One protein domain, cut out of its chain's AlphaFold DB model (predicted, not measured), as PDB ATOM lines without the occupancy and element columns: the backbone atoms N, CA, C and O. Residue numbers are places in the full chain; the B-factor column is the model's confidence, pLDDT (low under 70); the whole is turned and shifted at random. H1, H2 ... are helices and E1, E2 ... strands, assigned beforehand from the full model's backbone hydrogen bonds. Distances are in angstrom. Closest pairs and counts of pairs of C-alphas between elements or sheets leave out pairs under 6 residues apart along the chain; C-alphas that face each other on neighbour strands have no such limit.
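Overview. This is residues 48 to 242 of the 274 residues of an uncharacterized protein of Mesorhizobium sp (UniProt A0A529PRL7). Four helices, H1, H2, H4 and H5, make a long up-and-down bundle, each running against the one before it, and a small sheet packs on residues 190 to 198 of H5. Residues 48 to 56 of H1 stick out from the body. The printed part has 195 residues with six named helices and three named strands, in the order H1 E1 E2 H2 H3 H4 H5 E3 H6, and is mostly helix; the sheet, E1 E2 E3, is mixed. It is compact, with a radius of gyration of the C-alphas of 18.7 A, and elongated, spanning 70 by 39 by 23 A.

Along the chain. H1, residues 48 to 87, begins at C-alpha 48 (110.518, 172.365, 187.559) and is 57.7 A long. E1 is residues 94 to 96 and E2 112 to 117. H2, residues 128 to 152, is 36.0 A long; H3 is 157 to 166 and H4 168 to 183. H5, residues 189 to 214, is 36.7 A long, with a kink of 28 degrees near residue 205. E3 is residues 231 to 236; H6, 239 to 242, ends at C-alpha 242 (155.771, 131.715, 212.671).

Arrangement. H1 touches H2, closest C-alphas Thr 75 and Phe 140, 5.1 A. H2 touches H4, closest C-alphas Leu 138 and Ala 179, 4.7 A. H4 and H5, a helical hairpin, touch at a shallow tilt of 32 degrees. H1 touches H5 with residues 65 to 83 alone. H3 is close to but not clearly touching H4. E1 and E2 form an antiparallel hairpin, N 95 to O 115 2.8 A; E2 and E3 are parallel, N 116 to O 234 2.8 A, and with H2 to H5 between them form a strand-helix-strand unit. H5 is on the sheet at a height of 8.7 A, H6 on the opposite face. Every O i to N i+4 pair is within hydrogen-bond range in H1, H2 and H3, but 11 of 12 in H4 and 19 of 22 in H5; H6 is too short for one.

Size, cuts and confidence. The two farthest C-alphas, Gln 48 and Glu 238, are 70.4 A apart. The printed part has no cut; the links E1 to E2 and H5 to E3 are long. Residues 48 to 49, 51 to 55, 216 to 220 and 241 to 242 have pLDDT under 70.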
ATOM      1  N   GLN A  48     109.636 172.874 188.608       68.12
ATOM      2  CA  GLN A  48     110.518 172.365 187.559       68.12
ATOM      3  C   GLN A  48     111.959 172.854 187.726       68.12
ATOM      4  O   GLN A  48     112.870 172.058 187.511       68.12
ATOM      5  N   SER A  49     112.185 174.103 188.146       66.94
ATOM      6  CA  SER A  49     113.535 174.613 188.405       66.94
ATOM      7  C   SER A  49     114.178 173.928 189.605       66.94
ATOM      8  O   SER A  49     115.331 173.533 189.510       66.94
ATOM      9  N   GLU A  50     113.430 173.694 190.687       71.06
ATOM     10  CA  GLU A  50     113.920 172.941 191.850       71.06
ATOM     11  C   GLU A  50     114.286 171.494 191.482       71.06
ATOM     12  O   GLU A  50     115.308 170.970 191.925       71.06
ATOM     13  N   ILE A  51     113.469 170.832 190.654       65.56
ATOM     14  CA  ILE A  51     113.762 169.479 190.161       65.56
ATOM     15  C   ILE A  51     114.994 169.495 189.248       65.56
ATOM     16  O   ILE A  51     115.841 168.612 189.365       65.56
ATOM     17  N   ALA A  52     115.113 170.489 188.365       60.41
ATOM     18  CA  ALA A  52     116.260 170.637 187.474       60.41
ATOM     19  C   ALA A  52     117.553 170.920 188.252       60.41
ATOM     20  O   ALA A  52     118.577 170.312 187.963       60.41
ATOM     21  N   GLU A  53     117.506 171.773 189.275       69.81
ATOM     22  CA  GLU A  53     118.644 172.079 190.145       69.81
ATOM     23  C   GLU A  53     119.088 170.845 190.938       69.81
ATOM     24  O   GLU A  53     120.273 170.510 190.960       69.81
ATOM     25  N   ARG A  54     118.140 170.088 191.507       69.62
ATOM     26  CA  ARG A  54     118.446 168.803 192.156       69.62
ATOM     27  C   ARG A  54     119.048 167.798 191.179       69.62
ATOM     28  O   ARG A  54     120.007 167.118 191.532       69.62
ATOM     29  N   ALA A  55     118.511 167.705 189.964       61.12
ATOM     30  CA  ALA A  55     119.035 166.813 188.935       61.12
ATOM     31  C   ALA A  55     120.455 167.211 188.500       61.12
ATOM     32  O   ALA A  55     121.305 166.337 188.348       61.12
ATOM     33  N   LEU A  56     120.734 168.510 188.360       72.00
ATOM     34  CA  LEU A  56     122.066 169.029 188.043       72.00
ATOM     35  C   LEU A  56     123.067 168.738 189.163       72.00
ATOM     36  O   LEU A  56     124.147 168.226 188.885       72.00
ATOM     37  N   ASN A  57     122.700 168.974 190.424       74.31
ATOM     38  CA  ASN A  57     123.571 168.685 191.565       74.31
ATOM     39  C   ASN A  57     123.885 167.187 191.686       74.31
ATOM     40  O   ASN A  57     125.042 166.816 191.876       74.31
ATOM     41  N   LEU A  58     122.887 166.315 191.503       73.38
ATOM     42  CA  LEU A  58     123.096 164.863 191.477       73.38
ATOM     43  C   LEU A  58     123.948 164.419 190.279       73.38
ATOM     44  O   LEU A  58     124.792 163.538 190.419       73.38
ATOM     45  N   SER A  59     123.752 165.031 189.109       77.31
ATOM     46  CA  SER A  59     124.539 164.737 187.908       77.31
ATOM     47  C   SER A  59     126.003 165.139 188.078       77.31
ATOM     48  O   SER A  59     126.893 164.359 187.736       77.31
ATOM     49  N   ASN A  60     126.263 166.325 188.630       83.12
ATOM     50  CA  ASN A  60     127.614 166.802 188.921       83.12
ATOM     51  C   ASN A  60     128.288 165.890 189.945       83.12
ATOM     52  O   ASN A  60     129.358 165.358 189.664       83.12
ATOM     53  N   ARG A  61     127.604 165.589 191.057       83.25
ATOM     54  CA  ARG A  61     128.086 164.635 192.064       83.25
ATOM     55  C   ARG A  61     128.477 163.299 191.429       83.25
ATOM     56  O   ARG A  61     129.602 162.850 191.604       83.25
ATOM     57  N   ASN A  62     127.584 162.674 190.662       84.00
ATOM     58  CA  ASN A  62     127.855 161.375 190.038       84.00
ATOM     59  C   ASN A  62     129.031 161.423 189.054       84.00
ATOM     60  O   ASN A  62     129.781 160.452 188.949       84.00
ATOM     61  N   THR A  63     129.193 162.542 188.346       88.19
ATOM     62  CA  THR A  63     130.312 162.754 187.423       88.19
ATOM     63  C   THR A  63     131.632 162.815 188.183       88.19
ATOM     64  O   THR A  63     132.559 162.091 187.825       88.19
ATOM     65  N   GLU A  64     131.699 163.585 189.272       90.19
ATOM     66  CA  GLU A  64     132.904 163.678 190.104       90.19
ATOM     67  C   GLU A  64     133.225 162.353 190.812       90.19
ATOM     68  O   GLU A  64     134.378 161.922 190.815       90.19
ATOM     69  N   MET A  65     132.221 161.617 191.300       88.19
ATOM     70  CA  MET A  65     132.452 160.280 191.868       88.19
ATOM     71  C   MET A  65     132.992 159.299 190.821       88.19
ATOM     72  O   MET A  65     133.908 158.524 191.097       88.19
ATOM     73  N   ALA A  66     132.441 159.314 189.605       89.38
ATOM     74  CA  ALA A  66     132.935 158.469 188.522       89.38
ATOM     75  C   ALA A  66     134.376 158.843 188.138       89.38
ATOM     76  O   ALA A  66     135.205 157.960 187.921       89.38
ATOM     77  N   SER A  67     134.673 160.143 188.109       92.25
ATOM     78  CA  SER A  67     136.005 160.713 187.906       92.25
ATOM     79  C   SER A  67     137.013 160.174 188.927       92.25
ATOM     80  O   SER A  67     138.067 159.660 188.544       92.25
ATOM     81  N   LEU A  68     136.653 160.210 190.216       94.62
ATOM     82  CA  LEU A  68     137.446 159.664 191.316       94.62
ATOM     83  C   LEU A  68     137.688 158.159 191.150       94.62
ATOM     84  O   LEU A  68     138.832 157.719 191.198       94.62
ATOM     85  N   LEU A  69     136.641 157.365 190.896       92.50
ATOM     86  CA  LEU A  69     136.772 155.909 190.733       92.50
ATOM     87  C   LEU A  69     137.643 155.528 189.525       92.50
ATOM     88  O   LEU A  69     138.379 154.541 189.575       92.50
ATOM     89  N   VAL A  70     137.578 156.300 188.436       93.81
ATOM     90  CA  VAL A  70     138.454 156.111 187.271       93.81
ATOM     91  C   VAL A  70     139.907 156.427 187.617       93.81
ATOM     92  O   VAL A  70     140.790 155.677 187.202       93.81
ATOM     93  N   SER A  71     140.166 157.503 188.362       96.00
ATOM     94  CA  SER A  71     141.526 157.852 188.785       96.00
ATOM     95  C   SER A  71     142.093 156.827 189.766       96.00
ATOM     96  O   SER A  71     143.145 156.255 189.493       96.00
ATOM     97  N   LEU A  72     141.316 156.429 190.778       95.75
ATOM     98  CA  LEU A  72     141.677 155.355 191.705       95.75
ATOM     99  C   LEU A  72     142.023 154.055 190.967       95.75
ATOM    100  O   LEU A  72     142.996 153.382 191.298       95.75
ATOM    101  N   ARG A  73     141.276 153.707 189.912       95.00
ATOM    102  CA  ARG A  73     141.600 152.540 189.081       95.00
ATOM    103  C   ARG A  73     142.972 152.663 188.413       95.00
ATOM    104  O   ARG A  73     143.686 151.664 188.359       95.00
ATOM    105  N   LYS A  74     143.340 153.842 187.902       96.25
ATOM    106  CA  LYS A  74     144.666 154.084 187.301       96.25
ATOM    107  C   LYS A  74     145.773 154.004 188.348       96.25
ATOM    108  O   LYS A  74     146.769 153.328 188.115       96.25
ATOM    109  N   THR A  75     145.552 154.599 189.515       96.81
ATOM    110  CA  THR A  75     146.456 154.512 190.668       96.81
ATOM    111  C   THR A  75     146.714 153.061 191.045       96.81
ATOM    112  O   THR A  75     147.859 152.629 191.112       96.81
ATOM    113  N   CYS A  76     145.667 152.241 191.135       95.44
ATOM    114  CA  CYS A  76     145.811 150.822 191.453       95.44
ATOM    115  C   CYS A  76     146.461 149.980 190.352       95.44
ATOM    116  O   CYS A  76     147.160 149.005 190.643       95.44
ATOM    117  N   GLN A  77     146.281 150.353 189.085       95.56
ATOM    118  CA  GLN A  77     147.050 149.766 187.989       95.56
ATOM    119  C   GLN A  77     148.539 150.109 188.110       95.56
ATOM    120  O   GLN A  77     149.376 149.235 187.898       95.56
ATOM    121  N   SER A  78     148.864 151.341 188.504       95.88
ATOM    122  CA  SER A  78     150.240 151.778 188.729       95.88
ATOM    123  C   SER A  78     150.884 151.076 189.932       95.88
ATOM    124  O   SER A  78     151.977 150.542 189.779       95.88
ATOM    125  N   VAL A  79     150.170 150.910 191.056       94.75
ATOM    126  CA  VAL A  79     150.617 150.067 192.187       94.75
ATOM    127  C   VAL A  79     150.918 148.643 191.727       94.75
ATOM    128  O   VAL A  79     151.949 148.076 192.077       94.75
ATOM    129  N   THR A  80     150.033 148.051 190.919       93.44
ATOM    130  CA  THR A  80     150.221 146.684 190.406       93.44
ATOM    131  C   THR A  80     151.476 146.577 189.539       93.44
ATOM    132  O   THR A  80     152.199 145.585 189.631       93.44
ATOM    133  N   LYS A  81     151.743 147.597 188.719       94.38
ATOM    134  CA  LYS A  81     152.922 147.680 187.853       94.38
ATOM    135  C   LYS A  81     154.209 147.841 188.672       94.38
ATOM    136  O   LYS A  81     155.082 146.987 188.574       94.38
ATOM    137  N   LEU A  82     154.253 148.833 189.566       93.81
ATOM    138  CA  LEU A  82     155.374 149.074 190.480       93.81
ATOM    139  C   LEU A  82     155.700 147.824 191.301       93.81
ATOM    140  O   LEU A  82     156.854 147.419 191.405       93.81
ATOM    141  N   ARG A  83     154.667 147.167 191.837       91.75
ATOM    142  CA  ARG A  83     154.790 145.898 192.551       91.75
ATOM    143  C   ARG A  83     155.436 144.821 191.676       91.75
ATOM    144  O   ARG A  83     156.337 144.129 192.143       91.75
ATOM    145  N   ALA A  84     154.956 144.639 190.447       91.31
ATOM    146  CA  ALA A  84     155.487 143.627 189.539       91.31
ATOM    147  C   ALA A  84     156.967 143.879 189.212       91.31
ATOM    148  O   ALA A  84     157.761 142.942 189.267       91.31
ATOM    149  N   ASP A  85     157.343 145.131 188.959       92.50
ATOM    150  CA  ASP A  85     158.717 145.502 188.611       92.50
ATOM    151  C   ASP A  85     159.663 145.444 189.822       92.50
ATOM    152  O   ASP A  85     160.799 144.985 189.695       92.50
ATOM    153  N   PHE A  86     159.192 145.826 191.014       91.75
ATOM    154  CA  PHE A  86     159.971 145.761 192.250       91.75
ATOM    155  C   PHE A  86     160.208 144.325 192.728       91.75
ATOM    156  O   PHE A  86     161.346 143.933 192.990       91.75
ATOM    157  N   PHE A  87     159.151 143.515 192.843       89.06
ATOM    158  CA  PHE A  87     159.304 142.126 193.280       89.06
ATOM    159  C   PHE A  87     159.953 141.265 192.189       89.06
ATOM    160  O   PHE A  87     160.740 140.363 192.499       89.06
ATOM    161  N   GLY A  88     159.651 141.543 190.917       84.44
ATOM    162  CA  GLY A  88     160.109 140.755 189.781       84.44
ATOM    163  C   GLY A  88     159.723 139.285 189.945       84.44
ATOM    164  O   GLY A  88     158.552 138.937 190.079       84.44
ATOM    165  N   SER A  89     160.727 138.407 189.971       78.50
ATOM    166  CA  SER A  89     160.570 136.968 190.230       78.50
ATOM    167  C   SER A  89     160.788 136.566 191.697       78.50
ATOM    168  O   SER A  89     160.760 135.378 192.027       78.50
ATOM    169  N   THR A  90     161.018 137.530 192.588       79.81
ATOM    170  CA  THR A  90     161.305 137.281 194.005       79.81
ATOM    171  C   THR A  90     160.015 136.984 194.760       79.81
ATOM    172  O   THR A  90     159.057 137.753 194.711       79.81
ATOM    173  N   THR A  91     159.987 135.867 195.486       78.94
ATOM    174  CA  THR A  91     158.842 135.479 196.321       78.94
ATOM    175  C   THR A  91     159.130 135.802 197.781       78.94
ATOM    176  O   THR A  91     160.166 135.398 198.305       78.94
ATOM    177  N   PHE A  92     158.194 136.486 198.437       81.88
ATOM    178  CA  PHE A  92     158.244 136.796 199.864       81.88
ATOM    179  C   PHE A  92     157.164 136.012 200.601       81.88
ATOM    180  O   PHE A  92     155.995 136.036 200.209       81.88
ATOM    181  N   TYR A  93     157.555 135.326 201.673       83.56
ATOM    182  CA  TYR A  93     156.623 134.631 202.554       83.56
ATOM    183  C   TYR A  93     156.238 135.554 203.701       83.56
ATOM    184  O   TYR A  93     157.106 136.073 204.402       83.56
ATOM    185  N   TYR A  94     154.938 135.742 203.902       87.31
ATOM    186  CA  TYR A  94     154.424 136.527 205.013       87.31
ATOM    187  C   TYR A  94     153.157 135.907 205.593       87.31
ATOM    188  O   TYR A  94     152.453 135.139 204.930       87.31
ATOM    189  N   LYS A  95     152.865 136.265 206.841       87.94
ATOM    190  CA  LYS A  95     151.658 135.885 207.569       87.94
ATOM    191  C   LYS A  95     151.097 137.117 208.271       87.94
ATOM    192  O   LYS A  95     151.805 137.761 209.039       87.94
ATOM    193  N   ALA A  96     149.833 137.424 208.009       87.38
ATOM    194  CA  ALA A  96     149.077 138.411 208.770       87.38
ATOM    195  C   ALA A  96     148.397 137.729 209.968       87.38
ATOM    196  O   ALA A  96     147.969 136.576 209.855       87.38
ATOM    197  N   ASP A  97     148.286 138.414 211.106       87.50
ATOM    198  CA  ASP A  97     147.486 137.935 212.245       87.50
ATOM    199  C   ASP A  97     145.986 138.264 212.119       87.50
ATOM    200  O   ASP A  97     145.173 137.794 212.912       87.50
ATOM    201  N   PHE A  98     145.610 138.969 211.052       86.44
ATOM    202  CA  PHE A  98     144.257 139.406 210.728       86.44
ATOM    203  C   PHE A  98     143.832 138.971 209.319       86.44
ATOM    204  O   PHE A  98     144.661 138.566 208.498       86.44
ATOM    205  N   ASP A  99     142.534 139.085 209.014       85.44
ATOM    206  CA  ASP A  99     142.050 138.867 207.652       85.44
ATOM    207  C   ASP A  99     142.415 140.057 206.768       85.44
ATOM    208  O   ASP A  99     141.841 141.137 206.874       85.44
ATOM    209  N   MET A 100     143.344 139.852 205.842       82.19
ATOM    210  CA  MET A 100     143.678 140.869 204.853       82.19
ATOM    211  C   MET A 100     142.542 141.165 203.869       82.19
ATOM    212  O   MET A 100     142.603 142.191 203.191       82.19
ATOM    213  N   ARG A 101     141.542 140.282 203.732       80.44
ATOM    214  CA  ARG A 101     140.381 140.466 202.846       80.44
ATOM    215  C   ARG A 101     139.354 141.404 203.456       80.44
ATOM    216  O   ARG A 101     138.867 142.297 202.762       80.44
ATOM    217  N   GLU A 102     139.096 141.246 204.741       82.50
ATOM    218  CA  GLU A 102     138.186 142.083 205.516       82.50
ATOM    219  C   GLU A 102     138.887 142.515 206.807       82.50
ATOM    220  O   GLU A 102     138.584 142.002 207.889       82.50
ATOM    221  N   PRO A 103     139.869 143.431 206.701       83.06
ATOM    222  CA  PRO A 103     140.624 143.864 207.864       83.06
ATOM    223  C   PRO A 103     139.680 144.521 208.865       83.06
ATOM    224  O   PRO A 103     138.744 145.233 208.499       83.06
ATOM    225  N   GLN A 104     139.917 144.243 210.141       83.62
ATOM    226  CA  GLN A 104     139.148 144.814 211.237       83.62
ATOM    227  C   GLN A 104     139.915 145.993 211.814       83.62
ATOM    228  O   GLN A 104     141.142 145.960 211.879       83.62
ATOM    229  N   LYS A 105     139.184 147.014 212.263       85.69
ATOM    230  CA  LYS A 105     139.793 148.166 212.922       85.69
ATOM    231  C   LYS A 105     140.622 147.695 214.127       85.69
ATOM    232  O   LYS A 105     140.076 146.955 214.956       85.69
ATOM    233  N   PRO A 106     141.890 148.117 214.256       84.62
ATOM    234  CA  PRO A 106     142.703 147.764 215.408       84.62
ATOM    235  C   PRO A 106     142.044 148.215 216.722       84.62
ATOM    236  O   PRO A 106     141.441 149.290 216.804       84.62
ATOM    237  N   LEU A 107     142.148 147.394 217.770       82.50
ATOM    238  CA  LEU A 107     141.577 147.701 219.081       82.50
ATOM    239  C   LEU A 107     142.557 148.539 219.913       82.50
ATOM    240  O   LEU A 107     143.735 148.223 220.000       82.50
ATOM    241  N   ASN A 108     142.052 149.578 220.587       72.19
ATOM    242  CA  ASN A 108     142.733 150.271 221.693       72.19
ATOM    243  C   ASN A 108     144.210 150.668 221.450       72.19
ATOM    244  O   ASN A 108     145.038 150.540 222.349       72.19
ATOM    245  N   GLY A 109     144.538 151.184 220.262       72.25
ATOM    246  CA  GLY A 109     145.887 151.668 219.937       72.25
ATOM    247  C   GLY A 109     146.913 150.571 219.634       72.25
ATOM    248  O   GLY A 109     148.089 150.878 219.444       72.25
ATOM    249  N   GLU A 110     146.492 149.306 219.577       84.81
ATOM    250  CA  GLU A 110     147.308 148.226 219.026       84.81
ATOM    251  C   GLU A 110     147.375 148.342 217.499       84.81
ATOM    252  O   GLU A 110     146.460 148.865 216.872       84.81
ATOM    253  N   LYS A 111     148.462 147.848 216.899       87.88
ATOM    254  CA  LYS A 111     148.599 147.737 215.443       87.88
ATOM    255  C   LYS A 111     148.420 146.289 215.008       87.88
ATOM    256  O   LYS A 111     148.973 145.381 215.642       87.88
ATOM    257  N   LEU A 112     147.709 146.100 213.901       88.38
ATOM    258  CA  LEU A 112     147.631 144.832 213.181       88.38
ATOM    259  C   LEU A 112     149.035 144.386 212.782       88.38
ATOM    260  O   LEU A 112     149.913 145.223 212.564       88.38
ATOM    261  N   LYS A 113     149.282 143.081 212.683       89.56
ATOM    262  CA  LYS A 113     150.627 142.592 212.405       89.56
ATOM    263  C   LYS A 113     150.711 141.814 211.103       89.56
ATOM    264  O   LYS A 113     149.951 140.879 210.860       89.56
ATOM    265  N   ILE A 114     151.733 142.148 210.320       89.06
ATOM    266  CA  ILE A 114     152.213 141.321 209.216       89.06
ATOM    267  C   ILE A 114     153.657 140.921 209.514       89.06
ATOM    268  O   ILE A 114     154.528 141.769 209.700       89.06
ATOM    269  N   THR A 115     153.905 139.616 209.565       88.31
ATOM    270  CA  THR A 115     155.231 139.044 209.803       88.31
ATOM    271  C   THR A 115     155.783 138.471 208.504       88.31
ATOM    272  O   THR A 115     155.110 137.676 207.847       88.31
ATOM    273  N   PHE A 116     157.006 138.849 208.152       87.06
ATOM    274  CA  PHE A 116     157.736 138.429 206.961       87.06
ATOM    275  C   PHE A 116     158.884 137.496 207.319       87.06
ATOM    276  O   PHE A 116     159.587 137.735 208.297       87.06
ATOM    277  N   VAL A 117     159.120 136.480 206.491       85.62
ATOM    278  CA  VAL A 117     160.369 135.710 206.538       85.62
ATOM    279  C   VAL A 117     161.436 136.459 205.747       85.62
ATOM    280  O   VAL A 117     161.185 136.866 204.609       85.62
ATOM    281  N   GLU A 118     162.619 136.623 206.336       81.56
ATOM    282  CA  GLU A 118     163.768 137.226 205.672       81.56
ATOM    283  C   GLU A 118     164.089 136.492 204.364       81.56
ATOM    284  O   GLU A 118     164.189 135.263 204.302       81.56
ATOM    285  N   ALA A 119     164.263 137.266 203.295       81.12
ATOM    286  CA  ALA A 119     164.685 136.727 202.013       81.12
ATOM    287  C   ALA A 119     166.220 136.651 201.950       81.12
ATOM    288  O   ALA A 119     166.905 137.560 202.422       81.12
ATOM    289  N   PRO A 120     166.796 135.633 201.280       75.94
ATOM    290  CA  PRO A 120     168.249 135.535 201.107       75.94
ATOM    291  C   PRO A 120     168.820 136.683 200.262       75.94
ATOM    292  O   PRO A 120     170.013 136.978 200.326       75.94
ATOM    293  N   LYS A 121     167.976 137.312 199.438       83.06
ATOM    294  CA  LYS A 121     168.309 138.491 198.649       83.06
ATOM    295  C   LYS A 121     167.076 139.370 198.495       83.06
ATOM    296  O   LYS A 121     166.005 138.880 198.147       83.06
ATOM    297  N   TYR A 122     167.275 140.666 198.693       86.19
ATOM    298  CA  TYR A 122     166.258 141.688 198.517       86.19
ATOM    299  C   TYR A 122     166.391 142.379 197.147       86.19
ATOM    300  O   TYR A 122     167.519 142.542 196.663       86.19
ATOM    301  N   PRO A 123     165.273 142.755 196.498       86.88
ATOM    302  CA  PRO A 123     165.295 143.596 195.309       86.88
ATOM    303  C   PRO A 123     165.793 145.007 195.644       86.88
ATOM    304  O   PRO A 123     165.678 145.477 196.775       86.88
ATOM    305  N   ASP A 124     166.355 145.677 194.646       86.12
ATOM    306  CA  ASP A 124     166.835 147.050 194.781       86.12
ATOM    307  C   ASP A 124     165.684 148.036 194.482       86.12
ATOM    308  O   ASP A 124     165.156 148.017 193.363       86.12
ATOM    309  N   PRO A 125     165.259 148.875 195.448       86.56
ATOM    310  CA  PRO A 125     164.206 149.865 195.229       86.56
ATOM    311  C   PRO A 125     164.644 151.001 194.288       86.56
ATOM    312  O   PRO A 125     163.790 151.634 193.678       86.56
ATOM    313  N   SER A 126     165.951 151.222 194.104       88.44
ATOM    314  CA  SER A 126     166.502 152.334 193.314       88.44
ATOM    315  C   SER A 126     166.749 151.990 191.841       88.44
ATOM    316  O   SER A 126     167.419 152.734 191.117       88.44
ATOM    317  N   THR A 127     166.228 150.864 191.341       91.69
ATOM    318  CA  THR A 127     166.380 150.565 189.908       91.69
ATOM    319  C   THR A 127     165.642 151.606 189.054       91.69
ATOM    320  O   THR A 127     164.530 152.008 189.400       91.69
ATOM    321  N   PRO A 128     166.185 152.016 187.888       93.94
ATOM    322  CA  PRO A 128     165.563 153.057 187.064       93.94
ATOM    323  C   PRO A 128     164.104 152.772 186.687       93.94
ATOM    324  O   PRO A 128     163.311 153.699 186.555       93.94
ATOM    325  N   GLN A 129     163.753 151.495 186.514       94.44
ATOM    326  CA  GLN A 129     162.392 151.084 186.190       94.44
ATOM    327  C   GLN A 129     161.443 151.270 187.385       94.44
ATOM    328  O   GLN A 129     160.388 151.872 187.215       94.44
ATOM    329  N   VAL A 130     161.848 150.850 188.591       93.19
ATOM    330  CA  VAL A 130     161.070 151.046 189.829       93.19
ATOM    331  C   VAL A 130     160.873 152.535 190.121       93.19
ATOM    332  O   VAL A 130     159.759 152.954 190.416       93.19
ATOM    333  N   LEU A 131     161.909 153.360 189.945       93.56
ATOM    334  CA  LEU A 131     161.812 154.809 190.156       93.56
ATOM    335  C   LEU A 131     160.905 155.509 189.137       93.56
ATOM    336  O   LEU A 131     160.199 156.456 189.480       93.56
ATOM    337  N   ASN A 132     160.911 155.067 187.878       95.88
ATOM    338  CA  ASN A 132     159.990 155.599 186.873       95.88
ATOM    339  C   ASN A 132     158.542 155.213 187.190       95.88
ATOM    340  O   ASN A 132     157.655 156.063 187.144       95.88
ATOM    341  N   ASP A 133     158.313 153.960 187.573       95.38
ATOM    342  CA  ASP A 133     156.990 153.476 187.953       95.38
ATOM    343  C   ASP A 133     156.472 154.146 189.230       95.38
ATOM    344  O   ASP A 133     155.281 154.431 189.331       95.38
ATOM    345  N   ALA A 134     157.363 154.469 190.169       93.88
ATOM    346  CA  ALA A 134     157.042 155.246 191.359       93.88
ATOM    347  C   ALA A 134     156.608 156.680 191.023       93.88
ATOM    348  O   ALA A 134     155.655 157.178 191.613       93.88
ATOM    349  N   LYS A 135     157.241 157.334 190.041       96.38
ATOM    350  CA  LYS A 135     156.824 158.671 189.576       96.38
ATOM    351  C   LYS A 135     155.452 158.649 188.912       96.38
ATOM    352  O   LYS A 135     154.645 159.544 189.156       96.38
ATOM    353  N   ASP A 136     155.176 157.624 188.106       96.56
ATOM    354  CA  ASP A 136     153.840 157.411 187.546       96.56
ATOM    355  C   ASP A 136     152.818 157.188 188.674       96.56
ATOM    356  O   ASP A 136     151.745 157.793 188.671       96.56
ATOM    357  N   PHE A 137     153.163 156.359 189.665       96.38
ATOM    358  CA  PHE A 137     152.309 156.081 190.817       96.38
ATOM    359  C   PHE A 137     152.027 157.343 191.637       96.38
ATOM    360  O   PHE A 137     150.871 157.591 191.985       96.38
ATOM    361  N   LEU A 138     153.043 158.173 191.877       96.38
ATOM    362  CA  LEU A 138     152.909 159.447 192.579       96.38
ATOM    363  C   LEU A 138     151.960 160.376 191.826       96.38
ATOM    364  O   LEU A 138     150.971 160.831 192.394       96.38
ATOM    365  N   HIS A 139     152.182 160.554 190.523       97.44
ATOM    366  CA  HIS A 139     151.331 161.396 189.687       97.44
ATOM    367  C   HIS A 139     149.854 160.967 189.722       97.44
ATOM    368  O   HIS A 139     148.957 161.805 189.849       97.44
ATOM    369  N   PHE A 140     149.575 159.662 189.622       97.81
ATOM    370  CA  PHE A 140     148.199 159.164 189.687       97.81
ATOM    371  C   PHE A 140     147.595 159.267 191.092       97.81
ATOM    372  O   PHE A 140     146.401 159.554 191.216       97.81
ATOM    373  N   SER A 141     148.397 159.082 192.142       96.50
ATOM    374  CA  SER A 141     147.950 159.234 193.532       96.50
ATOM    375  C   SER A 141     147.581 160.684 193.842       96.50
ATOM    376  O   SER A 141     146.502 160.929 194.380       96.50
ATOM    377  N   GLU A 142     148.392 161.649 193.405       97.12
ATOM    378  CA  GLU A 142     148.092 163.083 193.517       97.12
ATOM    379  C   GLU A 142     146.817 163.463 192.748       97.12
ATOM    380  O   GLU A 142     145.962 164.180 193.273       97.12
ATOM    381  N   ASP A 143     146.636 162.950 191.522       97.06
ATOM    382  CA  ASP A 143     145.402 163.148 190.748       97.06
ATOM    383  C   ASP A 143     144.184 162.529 191.454       97.06
ATOM    384  O   ASP A 143     143.108 163.128 191.474       97.06
ATOM    385  N   THR A 144     144.341 161.357 192.075       96.75
ATOM    386  CA  THR A 144     143.267 160.698 192.835       96.75
ATOM    387  C   THR A 144     142.886 161.516 194.065       96.75
ATOM    388  O   THR A 144     141.699 161.773 194.272       96.75
ATOM    389  N   LEU A 145     143.872 161.970 194.845       96.25
ATOM    390  CA  LEU A 145     143.665 162.814 196.022       96.25
ATOM    391  C   LEU A 145     142.987 164.137 195.641       96.25
ATOM    392  O   LEU A 145     142.007 164.533 196.266       96.25
ATOM    393  N   SER A 146     143.447 164.786 194.570       95.12
ATOM    394  CA  SER A 146     142.836 166.007 194.032       95.12
ATOM    395  C   SER A 146     141.363 165.799 193.659       95.12
ATOM    396  O   SER A 146     140.493 166.581 194.048       95.12
ATOM    397  N   ARG A 147     141.035 164.699 192.969       93.94
ATOM    398  CA  ARG A 147     139.636 164.364 192.645       93.94
ATOM    399  C   ARG A 147     138.812 164.065 193.888       93.94
ATOM    400  O   ARG A 147     137.639 164.429 193.926       93.94
ATOM    401  N   PHE A 148     139.403 163.432 194.897       93.88
ATOM    402  CA  PHE A 148     138.719 163.209 196.163       93.88
ATOM    403  C   PHE A 148     138.387 164.536 196.858       93.88
ATOM    404  O   PHE A 148     137.254 164.724 197.283       93.88
ATOM    405  N   GLN A 149     139.305 165.503 196.865       92.00
ATOM    406  CA  GLN A 149     139.050 166.839 197.418       92.00
ATOM    407  C   GLN A 149     137.916 167.578 196.692       92.00
ATOM    408  O   GLN A 149     137.154 168.321 197.308       92.00
ATOM    409  N   VAL A 150     137.756 167.363 195.382       90.56
ATOM    410  CA  VAL A 150     136.587 167.869 194.643       90.56
ATOM    411  C   VAL A 150     135.311 167.151 195.092       90.56
ATOM    412  O   VAL A 150     134.291 167.795 195.320       90.56
ATOM    413  N   VAL A 151     135.368 165.829 195.260       89.56
ATOM    414  CA  VAL A 151     134.268 164.996 195.769       89.56
ATOM    415  C   VAL A 151     133.816 165.420 197.171       89.56
ATOM    416  O   VAL A 151     132.607 165.458 197.406       89.56
ATOM    417  N   GLU A 152     134.739 165.810 198.059       88.25
ATOM    418  CA  GLU A 152     134.446 166.312 199.412       88.25
ATOM    419  C   GLU A 152     133.441 167.478 199.393       88.25
ATOM    420  O   GLU A 152     132.569 167.563 200.256       88.25
ATOM    421  N   LEU A 153     133.488 168.336 198.365       85.00
ATOM    422  CA  LEU A 153     132.577 169.481 198.210       85.00
ATOM    423  C   LEU A 153     131.123 169.076 197.924       85.00
ATOM    424  O   LEU A 153     130.213 169.892 198.081       85.00
ATOM    425  N   TYR A 154     130.903 167.837 197.481       84.25
ATOM    426  CA  TYR A 154     129.593 167.303 197.109       84.25
ATOM    427  C   TYR A 154     129.053 166.273 198.108       84.25
ATOM    428  O   TYR A 154     127.985 165.698 197.862       84.25
ATOM    429  N   LEU A 155     129.762 166.028 199.215       84.31
ATOM    430  CA  LEU A 155     129.294 165.146 200.279       84.31
ATOM    431  C   LEU A 155     128.127 165.783 201.038       84.31
ATOM    432  O   LEU A 155     128.095 166.985 201.308       84.31
ATOM    433  N   THR A 156     127.161 164.958 201.422       83.31
ATOM    434  CA  THR A 156     126.148 165.348 202.407       83.31
ATOM    435  C   THR A 156     126.770 165.459 203.801       83.31
ATOM    436  O   THR A 156     127.812 164.870 204.072       83.31
ATOM    437  N   GLU A 157     126.115 166.152 204.738       84.12
ATOM    438  CA  GLU A 157     126.618 166.278 206.120       84.12
ATOM    439  C   GLU A 157     126.854 164.917 206.801       84.12
ATOM    440  O   GLU A 157     127.822 164.751 207.544       84.12
ATOM    441  N   LYS A 158     125.995 163.924 206.525       85.00
ATOM    442  CA  LYS A 158     126.142 162.554 207.041       85.00
ATOM    443  C   LYS A 158     127.382 161.873 206.461       85.00
ATOM    444  O   LYS A 158     128.146 161.275 207.211       85.00
ATOM    445  N   GLU A 159     127.579 161.975 205.149       85.62
ATOM    446  CA  GLU A 159     128.741 161.396 204.464       85.62
ATOM    447  C   GLU A 159     130.036 162.088 204.897       85.62
ATOM    448  O   GLU A 159     131.007 161.405 205.179       85.62
ATOM    449  N   ALA A 160     130.045 163.413 205.045       86.19
ATOM    450  CA  ALA A 160     131.207 164.151 205.538       86.19
ATOM    451  C   ALA A 160     131.569 163.774 206.988       86.19
ATOM    452  O   ALA A 160     132.742 163.690 207.345       86.19
ATOM    453  N   ALA A 161     130.573 163.521 207.844       87.19
ATOM    454  CA  ALA A 161     130.822 163.037 209.202       87.19
ATOM    455  C   ALA A 161     131.400 161.610 209.215       87.19
ATOM    456  O   ALA A 161     132.263 161.303 210.041       87.19
ATOM    457  N   GLU A 162     130.929 160.745 208.318       87.56
ATOM    458  CA  GLU A 162     131.427 159.377 208.168       87.56
ATOM    459  C   GLU A 162     132.840 159.341 207.571       87.56
ATOM    460  O   GLU A 162     133.714 158.702 208.146       87.56
ATOM    461  N   GLU A 163     133.081 160.101 206.501       87.69
ATOM    462  CA  GLU A 163     134.396 160.333 205.891       87.69
ATOM    463  C   GLU A 163     135.426 160.697 206.962       87.69
ATOM    464  O   GLU A 163     136.436 160.011 207.111       87.69
ATOM    465  N   LYS A 164     135.103 161.695 207.793       86.31
ATOM    466  CA  LYS A 164     135.976 162.163 208.870       86.31
ATOM    467  C   LYS A 164     136.204 161.116 209.959       86.31
ATOM    468  O   LYS A 164     137.248 161.116 210.607       86.31
ATOM    469  N   THR A 165     135.216 160.261 210.215       85.69
ATOM    470  CA  THR A 165     135.305 159.208 211.238       85.69
ATOM    471  C   THR A 165     136.194 158.054 210.779       85.69
ATOM    472  O   THR A 165     136.936 157.495 211.590       85.69
ATOM    473  N   GLU A 166     136.127 157.714 209.493       84.81
ATOM    474  CA  GLU A 166     136.895 156.627 208.877       84.81
ATOM    475  C   GLU A 166     138.208 157.106 208.237       84.81
ATOM    476  O   GLU A 166     138.999 156.288 207.780       84.81
ATOM    477  N   ASN A 167     138.463 158.418 208.252       84.06
ATOM    478  CA  ASN A 167     139.681 159.071 207.775       84.06
ATOM    479  C   ASN A 167     140.013 158.737 206.307       84.06
ATOM    480  O   ASN A 167     141.150 158.426 205.952       84.06
ATOM    481  N   LEU A 168     138.998 158.787 205.441       88.94
ATOM    482  CA  LEU A 168     139.127 158.417 204.028       88.94
ATOM    483  C   LEU A 168     140.129 159.301 203.282       88.94
ATOM    484  O   LEU A 168     140.900 158.790 202.468       88.94
ATOM    485  N   ARG A 169     140.156 160.605 203.572       90.56
ATOM    486  CA  ARG A 169     141.174 161.511 203.036       90.56
ATOM    487  C   ARG A 169     142.593 161.009 203.293       90.56
ATOM    488  O   ARG A 169     143.397 160.966 202.366       90.56
ATOM    489  N   TYR A 170     142.871 160.594 204.526       90.44
ATOM    490  CA  TYR A 170     144.186 160.102 204.919       90.44
ATOM    491  C   TYR A 170     144.582 158.841 204.148       90.44
ATOM    492  O   TYR A 170     145.732 158.706 203.761       90.44
ATOM    493  N   ALA A 171     143.632 157.963 203.815       91.56
ATOM    494  CA  ALA A 171     143.925 156.808 202.966       91.56
ATOM    495  C   ALA A 171     144.403 157.208 201.554       91.56
ATOM    496  O   ALA A 171     145.205 156.501 200.948       91.56
ATOM    497  N   PHE A 172     143.936 158.332 201.003       94.06
ATOM    498  CA  PHE A 172     144.473 158.849 199.740       94.06
ATOM    499  C   PHE A 172     145.818 159.556 199.921       94.06
ATOM    500  O   PHE A 172     146.676 159.434 199.050       94.06
ATOM    501  N   GLU A 173     146.011 160.263 201.036       93.06
ATOM    502  CA  GLU A 173     147.293 160.884 201.394       93.06
ATOM    503  C   GLU A 173     148.384 159.818 201.588       93.06
ATOM    504  O   GLU A 173     149.453 159.945 201.008       93.06
ATOM    505  N   GLU A 174     148.092 158.692 202.242       91.44
ATOM    506  CA  GLU A 174     149.049 157.586 202.383       91.44
ATOM    507  C   GLU A 174     149.476 156.975 201.041       91.44
ATOM    508  O   GLU A 174     150.627 156.570 200.888       91.44
ATOM    509  N   LEU A 175     148.584 156.899 200.045       92.00
ATOM    510  CA  LEU A 175     148.978 156.435 198.708       92.00
ATOM    511  C   LEU A 175     149.987 157.396 198.062       92.00
ATOM    512  O   LEU A 175     150.912 156.935 197.392       92.00
ATOM    513  N   VAL A 176     149.825 158.705 198.285       93.81
ATOM    514  CA  VAL A 176     150.785 159.732 197.854       93.81
ATOM    515  C   VAL A 176     152.096 159.579 198.620       93.81
ATOM    516  O   VAL A 176     153.139 159.489 197.980       93.81
ATOM    517  N   ASP A 177     152.048 159.463 199.947       90.06
ATOM    518  CA  ASP A 177     153.237 159.333 200.798       90.06
ATOM    519  C   ASP A 177     154.055 158.091 200.427       90.06
ATOM    520  O   ASP A 177     155.272 158.164 200.255       90.06
ATOM    521  N   VAL A 178     153.396 156.941 200.231       87.00
ATOM    522  CA  VAL A 178     154.068 155.717 199.778       87.00
ATOM    523  C   VAL A 178     154.733 155.942 198.428       87.00
ATOM    524  O   VAL A 178     155.889 155.557 198.263       87.00
ATOM    525  N   ALA A 179     154.038 156.550 197.468       88.81
ATOM    526  CA  ALA A 179     154.594 156.801 196.145       88.81
ATOM    527  C   ALA A 179     155.792 157.766 196.182       88.81
ATOM    528  O   ALA A 179     156.798 157.509 195.515       88.81
ATOM    529  N   ASP A 180     155.698 158.832 196.978       89.19
ATOM    530  CA  ASP A 180     156.744 159.838 197.143       89.19
ATOM    531  C   ASP A 180     157.997 159.237 197.782       89.19
ATOM    532  O   ASP A 180     159.090 159.402 197.246       89.19
ATOM    533  N   MET A 181     157.847 158.428 198.839       86.69
ATOM    534  CA  MET A 181     158.967 157.726 199.480       86.69
ATOM    535  C   MET A 181     159.746 156.829 198.502       86.69
ATOM    536  O   MET A 181     160.971 156.730 198.593       86.69
ATOM    537  N   VAL A 182     159.068 156.175 197.549       85.50
ATOM    538  CA  VAL A 182     159.764 155.390 196.511       85.50
ATOM    539  C   VAL A 182     160.401 156.303 195.465       85.50
ATOM    540  O   VAL A 182     161.551 156.093 195.085       85.50
ATOM    541  N   ALA A 183     159.674 157.316 194.989       86.31
ATOM    542  CA  ALA A 183     160.131 158.204 193.921       86.31
ATOM    543  C   ALA A 183     161.320 159.092 194.334       86.31
ATOM    544  O   ALA A 183     162.123 159.466 193.474       86.31
ATOM    545  N   SER A 184     161.422 159.410 195.626       81.12
ATOM    546  CA  SER A 184     162.498 160.184 196.258       81.12
ATOM    547  C   SER A 184     163.680 159.333 196.733       81.12
ATOM    548  O   SER A 184     164.684 159.891 197.170       81.12
ATOM    549  N   GLU A 185     163.596 158.003 196.610       84.94
ATOM    550  CA  GLU A 185     164.614 157.059 197.095       84.94
ATOM    551  C   GLU A 185     164.810 157.084 198.626       84.94
ATOM    552  O   GLU A 185     165.864 156.706 199.136       84.94
ATOM    553  N   GLU A 186     163.791 157.508 199.377       80.19
ATOM    554  CA  GLU A 186     163.835 157.613 200.842       80.19
ATOM    555  C   GLU A 186     163.364 156.333 201.561       80.19
ATOM    556  O   GLU A 186     163.440 156.236 202.786       80.19
ATOM    557  N   VAL A 187     162.907 155.320 200.815       81.69
ATOM    558  CA  VAL A 187     162.341 154.081 201.368       81.69
ATOM    559  C   VAL A 187     163.370 152.951 201.490       81.69
ATOM    560  O   VAL A 187     164.133 152.662 200.565       81.69
ATOM    561  N   SER A 188     163.361 152.235 202.619       84.31
ATOM    562  CA  SER A 188     164.124 150.990 202.743       84.31
ATOM    563  C   SER A 188     163.432 149.842 201.999       84.31
ATOM    564  O   SER A 188     162.210 149.823 201.850       84.31
ATOM    565  N   THR A 189     164.181 148.820 201.569       86.31
ATOM    566  CA  THR A 189     163.572 147.652 200.908       86.31
ATOM    567  C   THR A 189     162.527 146.954 201.786       86.31
ATOM    568  O   THR A 189     161.499 146.515 201.274       86.31
ATOM    569  N   HIS A 190     162.769 146.847 203.094       85.12
ATOM    570  CA  HIS A 190     161.836 146.202 204.021       85.12
ATOM    571  C   HIS A 190     160.525 146.991 204.120       85.12
ATOM    572  O   HIS A 190     159.446 146.405 204.015       85.12
ATOM    573  N   ASP A 191     160.621 148.316 204.235       84.56
ATOM    574  CA  ASP A 191     159.447 149.188 204.294       84.56
ATOM    575  C   ASP A 191     158.687 149.158 202.967       84.56
ATOM    576  O   ASP A 191     157.467 149.037 202.956       84.56
ATOM    577  N   LEU A 192     159.394 149.143 201.832       85.94
ATOM    578  CA  LEU A 192     158.757 149.062 200.520       85.94
ATOM    579  C   LEU A 192     157.970 147.756 200.332       85.94
ATOM    580  O   LEU A 192     156.878 147.770 199.767       85.94
ATOM    581  N   ILE A 193     158.474 146.625 200.836       88.44
ATOM    582  CA  ILE A 193     157.746 145.348 200.792       88.44
ATOM    583  C   ILE A 193     156.428 145.452 201.569       88.44
ATOM    584  O   ILE A 193     155.378 145.068 201.043       88.44
ATOM    585  N   GLY A 194     156.475 145.994 202.790       86.88
ATOM    586  CA  GLY A 194     155.293 146.223 203.622       86.88
ATOM    587  C   GLY A 194     154.301 147.182 202.962       86.88
ATOM    588  O   GLY A 194     153.133 146.835 202.762       86.88
ATOM    589  N   ASN A 195     154.789 148.338 202.517       87.94
ATOM    590  CA  ASN A 195     153.994 149.390 201.892       87.94
ATOM    591  C   ASN A 195     153.321 148.915 200.600       87.94
ATOM    592  O   ASN A 195     152.150 149.208 200.376       87.94
ATOM    593  N   MET A 196     153.996 148.110 199.769       89.81
ATOM    594  CA  MET A 196     153.384 147.546 198.557       89.81
ATOM    595  C   MET A 196     152.263 146.548 198.864       89.81
ATOM    596  O   MET A 196     151.301 146.436 198.095       89.81
ATOM    597  N   ILE A 197     152.352 145.816 199.978       88.31
ATOM    598  CA  ILE A 197     151.292 144.901 200.426       88.31
ATOM    599  C   ILE A 197     150.092 145.686 200.955       88.31
ATOM    600  O   ILE A 197     148.955 145.365 200.590       88.31
ATOM    601  N   VAL A 198     150.333 146.735 201.742       88.56
ATOM    602  CA  VAL A 198     149.280 147.634 202.227       88.56
ATOM    603  C   VAL A 198     148.597 148.347 201.063       88.56
ATOM    604  O   VAL A 198     147.384 148.206 200.909       88.56
ATOM    605  N   ALA A 199     149.356 148.990 200.172       90.88
ATOM    606  CA  ALA A 199     148.825 149.672 198.992       90.88
ATOM    607  C   ALA A 199     148.022 148.717 198.090       90.88
ATOM    608  O   ALA A 199     146.950 149.067 197.599       90.88
ATOM    609  N   SER A 200     148.477 147.466 197.925       89.56
ATOM    610  CA  SER A 200     147.709 146.430 197.216       89.56
ATOM    611  C   SER A 200     146.373 146.117 197.907       89.56
ATOM    612  O   SER A 200     145.360 145.920 197.234       89.56
ATOM    613  N   SER A 201     146.359 146.055 199.243       89.06
ATOM    614  CA  SER A 201     145.143 145.824 200.029       89.06
ATOM    615  C   SER A 201     144.172 147.002 199.913       89.06
ATOM    616  O   SER A 201     142.998 146.798 199.600       89.06
ATOM    617  N   MET A 202     144.671 148.234 200.046       90.38
ATOM    618  CA  MET A 202     143.903 149.465 199.840       90.38
ATOM    619  C   MET A 202     143.284 149.504 198.444       90.38
ATOM    620  O   MET A 202     142.092 149.758 198.299       90.38
ATOM    621  N   CYS A 203     144.051 149.150 197.413       91.19
ATOM    622  CA  CYS A 203     143.576 149.118 196.033       91.19
ATOM    623  C   CYS A 203     142.498 148.076 195.743       91.19
ATOM    624  O   CYS A 203     141.745 148.212 194.776       91.19
ATOM    625  N   ARG A 204     142.394 147.046 196.582       89.00
ATOM    626  CA  ARG A 204     141.279 146.103 196.548       89.00
ATOM    627  C   ARG A 204     140.067 146.649 197.309       89.00
ATOM    628  O   ARG A 204     138.954 146.552 196.805       89.00
ATOM    629  N   LEU A 205     140.288 147.220 198.493       89.00
ATOM    630  CA  LEU A 205     139.233 147.643 199.419       89.00
ATOM    631  C   LEU A 205     138.561 148.960 199.020       89.00
ATOM    632  O   LEU A 205     137.337 149.036 199.014       89.00
ATOM    633  N   LEU A 206     139.328 149.994 198.669       91.31
ATOM    634  CA  LEU A 206     138.798 151.334 198.402       91.31
ATOM    635  C   LEU A 206     137.732 151.334 197.294       91.31
ATOM    636  O   LEU A 206     136.650 151.868 197.536       91.31
ATOM    637  N   PRO A 207     137.928 150.701 196.118       89.19
ATOM    638  CA  PRO A 207     136.870 150.644 195.108       89.19
ATOM    639  C   PRO A 207     135.606 149.922 195.601       89.19
ATOM    640  O   PRO A 207     134.491 150.337 195.275       89.19
ATOM    641  N   GLU A 208     135.781 148.857 196.389       86.19
ATOM    642  CA  GLU A 208     134.696 148.048 196.952       86.19
ATOM    643  C   GLU A 208     133.886 148.820 197.998       86.19
ATOM    644  O   GLU A 208     132.667 148.687 198.023       86.19
ATOM    645  N   LYS A 209     134.530 149.654 198.823       87.38
ATOM    646  CA  LYS A 209     133.865 150.484 199.839       87.38
ATOM    647  C   LYS A 209     133.241 151.749 199.246       87.38
ATOM    648  O   LYS A 209     132.092 152.070 199.539       87.38
ATOM    649  N   LEU A 210     133.955 152.440 198.355       88.88
ATOM    650  CA  LEU A 210     133.514 153.719 197.786       88.88
ATOM    651  C   LEU A 210     132.337 153.560 196.821       88.88
ATOM    652  O   LEU A 210     131.404 154.361 196.838       88.88
ATOM    653  N   SER A 211     132.346 152.524 195.975       84.56
ATOM    654  CA  SER A 211     131.284 152.332 194.983       84.56
ATOM    655  C   SER A 211     129.874 152.214 195.591       84.56
ATOM    656  O   SER A 211     128.983 152.925 195.119       84.56
ATOM    657  N   PRO A 212     129.618 151.362 196.604       81.12
ATOM    658  CA  PRO A 212     128.319 151.296 197.261       81.12
ATOM    659  C   PRO A 212     128.040 152.530 198.121       81.12
ATOM    660  O   PRO A 212     126.902 153.000 198.090       81.12
ATOM    661  N   TRP A 213     129.033 153.082 198.829       84.56
ATOM    662  CA  TRP A 213     128.857 154.286 199.652       84.56
ATOM    663  C   TRP A 213     128.276 155.451 198.834       84.56
ATOM    664  O   TRP A 213     127.275 156.049 199.218       84.56
ATOM    665  N   PHE A 214     128.773 155.668 197.610       78.69
ATOM    666  CA  PHE A 214     128.268 156.723 196.724       78.69
ATOM    667  C   PHE A 214     126.982 156.392 195.954       78.69
ATOM    668  O   PHE A 214     126.380 157.286 195.359       78.69
ATOM    669  N   ARG A 215     126.525 155.133 195.943       74.38
ATOM    670  CA  ARG A 215     125.290 154.722 195.242       74.38
ATOM    671  C   ARG A 215     124.001 155.023 196.013       74.38
ATOM    672  O   ARG A 215     122.929 154.654 195.541       74.38
ATOM    673  N   ASN A 216     124.092 155.764 197.120       61.56
ATOM    674  CA  ASN A 216     122.954 156.394 197.791       61.56
ATOM    675  C   ASN A 216     121.921 155.375 198.323       61.56
ATOM    676  O   ASN A 216     120.731 155.442 198.014       61.56
ATOM    677  N   SER A 217     122.390 154.422 199.130       53.47
ATOM    678  CA  SER A 217     121.534 153.603 199.995       53.47
ATOM    679  C   SER A 217     121.616 154.182 201.406       53.47
ATOM    680  O   SER A 217     122.712 154.463 201.891       53.47
ATOM    681  N   GLU A 218     120.472 154.379 202.066       54.09
ATOM    682  CA  GLU A 218     120.418 154.866 203.455       54.09
ATOM    683  C   GLU A 218     121.222 153.972 204.427       54.09
ATOM    684  O   GLU A 218     121.649 154.450 205.489       54.09
ATOM    685  N   ASP A 219     121.499 152.732 204.005       56.84
ATOM    686  CA  ASP A 219     122.192 151.672 204.735       56.84
ATOM    687  C   ASP A 219     123.683 151.520 204.375       56.84
ATOM    688  O   ASP A 219     124.415 150.830 205.090       56.84
ATOM    689  N   ASN A 220     124.168 152.144 203.294       67.19
ATOM    690  CA  ASN A 220     125.545 151.942 202.840       67.19
ATOM    691  C   ASN A 220     126.503 152.815 203.647       67.19
ATOM    692  O   ASN A 220     126.602 154.019 203.429       67.19
ATOM    693  N   ARG A 221     127.220 152.172 204.565       73.81
ATOM    694  CA  ARG A 221     128.331 152.769 205.301       73.81
ATOM    695  C   ARG A 221     129.642 152.532 204.570       73.81
ATOM    696  O   ARG A 221     129.825 151.479 203.958       73.81
ATOM    697  N   LEU A 222     130.550 153.491 204.673       81.94
ATOM    698  CA  LEU A 222     131.908 153.400 204.143       81.94
ATOM    699  C   LEU A 222     132.663 152.229 204.792       81.94
ATOM    700  O   LEU A 222     133.395 151.499 204.125       81.94
ATOM    701  N   GLY A 223     132.385 151.994 206.080       81.69
ATOM    702  CA  GLY A 223     133.068 150.991 206.887       81.69
ATOM    703  C   GLY A 223     134.530 151.357 207.135       81.69
ATOM    704  O   GLY A 223     134.993 152.424 206.752       81.69
ATOM    705  N   TYR A 224     135.256 150.446 207.777       84.62
ATOM    706  CA  TYR A 224     136.665 150.657 208.087       84.62
ATOM    707  C   TYR A 224     137.537 150.628 206.822       84.62
ATOM    708  O   TYR A 224     137.391 149.742 205.968       84.62
ATOM    709  N   ILE A 225     138.461 151.586 206.741       86.69
ATOM    710  CA  ILE A 225     139.470 151.700 205.691       86.69
ATOM    711  C   ILE A 225     140.817 151.326 206.293       86.69
ATOM    712  O   ILE A 225     141.308 151.992 207.195       86.69
ATOM    713  N   PHE A 226     141.396 150.242 205.786       86.94
ATOM    714  CA  PHE A 226     142.710 149.775 206.205       86.94
ATOM    715  C   PHE A 226     143.815 150.632 205.590       86.94
ATOM    716  O   PHE A 226     143.825 150.827 204.374       86.94
ATOM    717  N   THR A 227     144.728 151.094 206.440       86.94
ATOM    718  CA  THR A 227     145.818 152.025 206.117       86.94
ATOM    719  C   THR A 227     147.171 151.470 206.583       86.94
ATOM    720  O   THR A 227     147.222 150.486 207.329       86.94
ATOM    721  N   GLU A 228     148.282 152.060 206.142       85.75
ATOM    722  CA  GLU A 228     149.628 151.703 206.621       85.75
ATOM    723  C   GLU A 228     149.757 151.982 208.117       85.75
ATOM    724  O   GLU A 228     150.264 151.145 208.869       85.75
ATOM    725  N   SER A 229     149.176 153.090 208.578       85.19
ATOM    726  CA  SER A 229     149.229 153.485 209.982       85.19
ATOM    727  C   SER A 229     148.677 152.422 210.948       85.19
ATOM    728  O   SER A 229     149.132 152.332 212.097       85.19
ATOM    729  N   ASP A 230     147.772 151.563 210.472       86.44
ATOM    730  CA  ASP A 230     147.119 150.502 211.238       86.44
ATOM    731  C   ASP A 230     147.977 149.245 211.420       86.44
ATOM    732  O   ASP A 230     147.643 148.391 212.251       86.44
ATOM    733  N   VAL A 231     149.067 149.100 210.659       87.62
ATOM    734  CA  VAL A 231     149.869 147.876 210.618       87.62
ATOM    735  C   VAL A 231     151.289 148.091 211.141       87.62
ATOM    736  O   VAL A 231     151.869 149.173 211.091       87.62
ATOM    737  N   ARG A 232     151.865 147.026 211.697       89.44
ATOM    738  CA  ARG A 232     153.293 146.908 211.991       89.44
ATOM    739  C   ARG A 232     153.881 145.727 211.234       89.44
ATOM    740  O   ARG A 232     153.265 144.658 211.152       89.44
ATOM    741  N   PHE A 233     155.096 145.918 210.741       88.25
ATOM    742  CA  PHE A 233     155.854 144.888 210.046       88.25
ATOM    743  C   PHE A 233     156.882 144.261 210.992       88.25
ATOM    744  O   PHE A 233     157.648 144.964 211.649       88.25
ATOM    745  N   GLU A 234     156.894 142.933 211.072       88.94
ATOM    746  CA  GLU A 234     157.910 142.164 211.802       88.94
ATOM    747  C   GLU A 234     158.677 141.264 210.830       88.94
ATOM    748  O   GLU A 234     158.091 140.728 209.892       88.94
ATOM    749  N   TRP A 235     159.973 141.067 211.075       85.88
ATOM    750  CA  TRP A 235     160.849 140.238 210.247       85.88
ATOM    751  C   TRP A 235     161.430 139.098 211.082       85.88
ATOM    752  O   TRP A 235     161.994 139.335 212.152       85.88
ATOM    753  N   ILE A 236     161.261 137.865 210.605       85.38
ATOM    754  CA  ILE A 236     161.761 136.631 211.225       85.38
ATOM    755  C   ILE A 236     162.745 135.936 210.287       85.38
ATOM    756  O   ILE A 236     162.663 136.094 209.071       85.38
ATOM    757  N   LYS A 237     163.675 135.155 210.839       82.19
ATOM    758  CA  LYS A 237     164.729 134.512 210.044       82.19
ATOM    759  C   LYS A 237     164.257 133.231 209.379       82.19
ATOM    760  O   LYS A 237     164.572 133.002 208.215       82.19
ATOM    761  N   GLU A 238     163.517 132.405 210.112       74.88
ATOM    762  CA  GLU A 238     163.082 131.094 209.644       74.88
ATOM    763  C   GLU A 238     161.545 131.008 209.644       74.88
ATOM    764  O   GLU A 238     160.895 131.530 210.553       74.88
ATOM    765  N   PRO A 239     160.914 130.365 208.642       71.50
ATOM    766  CA  PRO A 239     159.462 130.159 208.624       71.50
ATOM    767  C   PRO A 239     158.922 129.444 209.875       71.50
ATOM    768  O   PRO A 239     157.777 129.646 210.274       71.50
ATOM    769  N   GLU A 240     159.728 128.598 210.505       70.81
ATOM    770  CA  GLU A 240     159.402 127.871 211.730       70.81
ATOM    771  C   GLU A 240     159.104 128.820 212.912       70.81
ATOM    772  O   GLU A 240     158.297 128.486 213.792       70.81
ATOM    773  N   ASP A 241     159.635 130.047 212.868       62.06
ATOM    774  CA  ASP A 241     159.406 131.102 213.861       62.06
ATOM    775  C   ASP A 241     157.988 131.707 213.767       62.06
ATOM    776  O   ASP A 241     157.525 132.386 214.686       62.06
ATOM    777  N   PHE A 242     157.207 131.389 212.718       64.75
ATOM    778  CA  PHE A 242     155.771 131.715 212.671       64.75
ATOM    779  C   PHE A 242     154.964 131.041 213.794       64.75
ATOM    780  O   PHE A 242     153.814 131.418 214.046       64.75
TER     781      PHE A 242